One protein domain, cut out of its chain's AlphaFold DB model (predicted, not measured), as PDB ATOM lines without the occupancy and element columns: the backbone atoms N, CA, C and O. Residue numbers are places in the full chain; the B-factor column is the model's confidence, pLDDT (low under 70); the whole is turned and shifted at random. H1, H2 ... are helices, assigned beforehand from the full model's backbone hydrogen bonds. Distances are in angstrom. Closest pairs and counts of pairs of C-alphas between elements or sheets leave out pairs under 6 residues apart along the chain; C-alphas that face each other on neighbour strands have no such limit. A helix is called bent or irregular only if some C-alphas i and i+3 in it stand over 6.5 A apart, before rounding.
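AT A GLANCE: This is residues 11 to 50 of the 147 residues of the protein "HCO3_cotransp domain-containing protein" of Caenorhabditis brenneri (UniProt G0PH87). Picture an open arch: two helices, H1 and H2, stand as separate legs with an empty space between them, and residues 29 to 38 bridge them at one end. The chain runs along H1, passes over this bridge and folds back along H2, with no contact between the legs. The printed part has 40 residues with two named helices, H1 then H2, and no named strand; its class is all helix. It is loose, with a radius of gyration of the C-alphas of 12.7 A, and flat, spanning 29 by 29 by 8 A.

IN THESE COORDINATES: Start at Thr 11 and go on to C-alpha 12 at (102.282, 22.693, 272.791), where H1 begins. H1 takes residues 12 to 28 and measures 24.4 A from first to last C-alpha, ending at C-alpha 28 at (87.464, 18.126, 253.937). Go on to C-alpha 39 at (86.026, 0.326, 263.287), where H2 begins; it takes residues 39 to 50, is 16.6 A long and ends at C-alpha 50 at (93.862, 1.394, 277.867).

HOW THE PARTS SIT: H1 and H2 are apart, with no C-alpha of the one within 8 A of the other. A short link of 10 residues joins them. Residues 11 to 24, 27 to 32 and 35 to 50 stand free. Look at the backbone of H1 and H2: every O i to N i+4 pair in them is within hydrogen-bond range. Neither helix is bent.

THE WHOLE: The two C-alphas farthest apart are those of Arg 12 and Ser 40, at 30.6 A, while those of Thr 11 and Ala 50, the first and last printed, are 20.9 A apart. The printed part has no cut and no long link. In the B-factor column, the mean pLDDT of the printed part is 82.8; look at residues 29 to 35, in the link, for the values under 70.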
ATOM      1  N   THR A  11     104.688  19.650 274.549       79.62
ATOM      2  CA  THR A  11     103.834  19.192 273.438       79.62
ATOM      3  C   THR A  11     102.911  20.280 272.877       79.62
ATOM      4  O   THR A  11     101.981  19.967 272.139       79.62
ATOM      5  N   ARG A  12     103.165  21.566 273.171       85.25
ATOM      6  CA  ARG A  12     102.282  22.693 272.791       85.25
ATOM      7  C   ARG A  12     102.047  22.803 271.280       85.25
ATOM      8  O   ARG A  12     100.922  23.009 270.841       85.25
ATOM      9  N   LEU A  13     103.100  22.646 270.476       84.06
ATOM     10  CA  LEU A  13     102.978  22.678 269.013       84.06
ATOM     11  C   LEU A  13     102.319  21.407 268.471       84.06
ATOM     12  O   LEU A  13     101.514  21.480 267.550       84.06
ATOM     13  N   ALA A  14     102.618  20.250 269.065       86.88
ATOM     14  CA  ALA A  14     102.025  18.981 268.660       86.88
ATOM     15  C   ALA A  14     100.507  18.963 268.903       86.88
ATOM     16  O   ALA A  14      99.761  18.522 268.031       86.88
ATOM     17  N   SER A  15     100.038  19.490 270.042       86.94
ATOM     18  CA  SER A  15      98.606  19.599 270.322       86.94
ATOM     19  C   SER A  15      97.918  20.590 269.381       86.94
ATOM     20  O   SER A  15      96.844  20.272 268.877       86.94
ATOM     21  N   LEU A  16      98.532  21.739 269.079       90.38
ATOM     22  CA  LEU A  16      97.978  22.716 268.134       90.38
ATOM     23  C   LEU A  16      97.851  22.119 266.724       90.38
ATOM     24  O   LEU A  16      96.780  22.195 266.124       90.38
ATOM     25  N   ILE A  17      98.899  21.450 266.231       90.69
ATOM     26  CA  ILE A  17      98.878  20.767 264.930       90.69
ATOM     27  C   ILE A  17      97.794  19.682 264.907       90.69
ATOM     28  O   ILE A  17      97.033  19.614 263.945       90.69
ATOM     29  N   ALA A  18      97.671  18.878 265.968       90.06
ATOM     30  CA  ALA A  18      96.642  17.843 266.054       90.06
ATOM     31  C   ALA A  18      95.221  18.429 265.968       90.06
ATOM     32  O   ALA A  18      94.407  17.932 265.192       90.06
ATOM     33  N   HIS A  19      94.928  19.515 266.692       89.44
ATOM     34  CA  HIS A  19      93.616  20.171 266.628       89.44
ATOM     35  C   HIS A  19      93.339  20.773 265.243       89.44
ATOM     36  O   HIS A  19      92.236  20.616 264.720       89.44
ATOM     37  N   CYS A  20      94.337  21.397 264.609       90.50
ATOM     38  CA  CYS A  20      94.205  21.881 263.235       90.50
ATOM     39  C   CYS A  20      93.943  20.732 262.247       90.50
ATOM     40  O   CYS A  20      93.065  20.851 261.394       90.50
ATOM     41  N   MET A  21      94.650  19.603 262.377       86.00
ATOM     42  CA  MET A  21      94.433  18.418 261.538       86.00
ATOM     43  C   MET A  21      93.041  17.809 261.739       86.00
ATOM     44  O   MET A  21      92.419  17.405 260.760       86.00
ATOM     45  N   ILE A  22      92.523  17.784 262.972       88.50
ATOM     46  CA  ILE A  22      91.147  17.345 263.257       88.50
ATOM     47  C   ILE A  22      90.135  18.265 262.557       88.50
ATOM     48  O   ILE A  22      89.221  17.766 261.902       88.50
ATOM     49  N   LEU A  23      90.318  19.591 262.624       87.12
ATOM     50  CA  LEU A  23      89.430  20.568 261.978       87.12
ATOM     51  C   LEU A  23      89.421  20.414 260.447       87.12
ATOM     52  O   LEU A  23      88.357  20.390 259.830       87.12
ATOM     53  N   VAL A  24      90.600  20.264 259.839       85.81
ATOM     54  CA  VAL A  24      90.743  20.049 258.390       85.81
ATOM     55  C   VAL A  24      90.137  18.706 257.973       85.81
ATOM     56  O   VAL A  24      89.443  18.637 256.961       85.81
ATOM     57  N   SER A  25      90.341  17.650 258.766       83.25
ATOM     58  CA  SER A  25      89.761  16.327 258.513       83.25
ATOM     59  C   SER A  25      88.226  16.353 258.572       83.25
ATOM     60  O   SER A  25      87.561  15.840 257.672       83.25
ATOM     61  N   MET A  26      87.652  17.036 259.570       80.00
ATOM     62  CA  MET A  26      86.204  17.251 259.681       80.00
ATOM     63  C   MET A  26      85.654  18.067 258.496       80.00
ATOM     64  O   MET A  26      84.580  17.780 257.987       80.00
ATOM     65  N   PHE A  27      86.370  19.082 258.016       78.25
ATOM     66  CA  PHE A  27      85.857  19.936 256.940       78.25
ATOM     67  C   PHE A  27      86.004  19.317 255.537       78.25
ATOM     68  O   PHE A  27      85.150  19.532 254.682       78.25
ATOM     69  N   PHE A  28      87.068  18.544 255.291       70.69
ATOM     70  CA  PHE A  28      87.464  18.126 253.937       70.69
ATOM     71  C   PHE A  28      87.419  16.605 253.697       70.69
ATOM     72  O   PHE A  28      87.275  16.175 252.554       70.69
ATOM     73  N   LEU A  29      87.549  15.775 254.741       64.12
ATOM     74  CA  LEU A  29      87.749  14.319 254.623       64.12
ATOM     75  C   LEU A  29      86.537  13.461 255.047       64.12
ATOM     76  O   LEU A  29      86.573  12.243 254.862       64.12
ATOM     77  N   ILE A  30      85.455  14.055 255.562       59.91
ATOM     78  CA  ILE A  30      84.229  13.317 255.932       59.91
ATOM     79  C   ILE A  30      83.614  12.494 254.781       59.91
ATOM     80  O   ILE A  30      83.136  11.397 255.072       59.91
ATOM     81  N   PRO A  31      83.609  12.924 253.499       62.78
ATOM     82  CA  PRO A  31      82.827  12.197 252.499       62.78
ATOM     83  C   PRO A  31      83.495  10.953 251.877       62.78
ATOM     84  O   PRO A  31      82.764  10.168 251.289       62.78
ATOM     85  N   TYR A  32      84.818  10.726 251.971       59.56
ATOM     86  CA  TYR A  32      85.471   9.648 251.184       59.56
ATOM     87  C   TYR A  32      86.506   8.766 251.925       59.56
ATOM     88  O   TYR A  32      86.356   7.545 251.889       59.56
ATOM     89  N   PRO A  33      87.555   9.290 252.592       64.88
ATOM     90  CA  PRO A  33      88.609   8.427 253.145       64.88
ATOM     91  C   PRO A  33      88.359   7.864 254.553       64.88
ATOM     92  O   PRO A  33      88.849   6.778 254.853       64.88
ATOM     93  N   LEU A  34      87.615   8.546 255.434       64.38
ATOM     94  CA  LEU A  34      87.444   8.079 256.824       64.38
ATOM     95  C   LEU A  34      86.617   6.789 256.939       64.38
ATOM     96  O   LEU A  34      86.849   6.005 257.854       64.38
ATOM     97  N   GLN A  35      85.692   6.541 256.006       65.06
ATOM     98  CA  GLN A  35      84.874   5.319 255.991       65.06
ATOM     99  C   GLN A  35      85.664   4.062 255.601       65.06
ATOM    100  O   GLN A  35      85.225   2.953 255.893       65.06
ATOM    101  N   LEU A  36      86.836   4.215 254.968       75.56
ATOM    102  CA  LEU A  36      87.712   3.089 254.619       75.56
ATOM    103  C   LEU A  36      88.404   2.487 255.847       75.56
ATOM    104  O   LEU A  36      88.929   1.378 255.762       75.56
ATOM    105  N   ILE A  37      88.430   3.202 256.977       80.50
ATOM    106  CA  ILE A  37      89.048   2.719 258.209       80.50
ATOM    107  C   ILE A  37      88.036   1.821 258.934       80.50
ATOM    108  O   ILE A  37      87.026   2.319 259.435       80.50
ATOM    109  N   PRO A  38      88.286   0.504 259.039       84.88
ATOM    110  CA  PRO A  38      87.389  -0.383 259.762       84.88
ATOM    111  C   PRO A  38      87.396  -0.034 261.254       84.88
ATOM    112  O   PRO A  38      88.452   0.107 261.878       84.88
ATOM    113  N   THR A  39      86.209   0.033 261.854       85.81
ATOM    114  CA  THR A  39      86.026   0.326 263.287       85.81
ATOM    115  C   THR A  39      86.784  -0.652 264.190       85.81
ATOM    116  O   THR A  39      87.267  -0.266 265.254       85.81
ATOM    117  N   SER A  40      86.994  -1.893 263.739       89.56
ATOM    118  CA  SER A  40      87.802  -2.912 264.422       89.56
ATOM    119  C   SER A  40      89.230  -2.452 264.743       89.56
ATOM    120  O   SER A  40      89.757  -2.787 265.803       89.56
ATOM    121  N   VAL A  41      89.856  -1.656 263.868       90.94
ATOM    122  CA  VAL A  41      91.219  -1.139 264.097       90.94
ATOM    123  C   VAL A  41      91.220  -0.096 265.214       90.94
ATOM    124  O   VAL A  41      92.110  -0.107 266.065       90.94
ATOM    125  N   LEU A  42      90.195   0.759 265.267       89.75
ATOM    126  CA  LEU A  42      90.044   1.749 266.333       89.75
ATOM    127  C   LEU A  42      89.825   1.075 267.689       89.75
ATOM    128  O   LEU A  42      90.444   1.483 268.666       89.75
ATOM    129  N   HIS A  43      89.023   0.009 267.756       90.94
ATOM    130  CA  HIS A  43      88.875  -0.777 268.987       90.94
ATOM    131  C   HIS A  43      90.207  -1.375 269.461       90.94
ATOM    132  O   HIS A  43      90.507  -1.314 270.654       90.94
ATOM    133  N   GLY A  44      91.035  -1.887 268.543       93.69
ATOM    134  CA  GLY A  44      92.389  -2.349 268.861       93.69
ATOM    135  C   GLY A  44      93.286  -1.231 269.406       93.69
ATOM    136  O   GLY A  44      93.973  -1.425 270.410       93.69
ATOM    137  N   LEU A  45      93.230  -0.039 268.803       93.81
ATOM    138  CA  LEU A  45      93.955   1.142 269.281       93.81
ATOM    139  C   LEU A  45      93.473   1.584 270.673       93.81
ATOM    140  O   LEU A  45      94.299   1.844 271.546       93.81
ATOM    141  N   PHE A  46      92.159   1.632 270.907       93.69
ATOM    142  CA  PHE A  46      91.588   1.955 272.218       93.69
ATOM    143  C   PHE A  46      92.019   0.954 273.291       93.69
ATOM    144  O   PHE A  46      92.406   1.370 274.381       93.69
ATOM    145  N   LEU A  47      92.026  -0.346 272.980       93.44
ATOM    146  CA  LEU A  47      92.510  -1.378 273.897       93.44
ATOM    147  C   LEU A  47      94.000  -1.193 274.220       93.44
ATOM    148  O   LEU A  47      94.390  -1.267 275.385       93.44
ATOM    149  N   TYR A  48      94.833  -0.909 273.215       93.25
ATOM    150  CA  TYR A  48      96.258  -0.638 273.422       93.25
ATOM    151  C   TYR A  48      96.493   0.603 274.299       93.25
ATOM    152  O   TYR A  48      97.316   0.568 275.215       93.25
ATOM    153  N   MET A  49      95.744   1.686 274.070       92.56
ATOM    154  CA  MET A  49      95.808   2.887 274.910       92.56
ATOM    155  C   MET A  49      95.358   2.603 276.348       92.56
ATOM    156  O   MET A  49      96.003   3.063 277.288       92.56
ATOM    157  N   ALA A  50      94.306   1.801 276.537       90.88
ATOM    158  CA  ALA A  50      93.862   1.394 277.867       90.88
ATOM    159  C   ALA A  50      94.960   0.607 278.601       90.88
ATOM    160  O   ALA A  50      95.330   0.963 279.718       90.88
TER     161      ALA A  50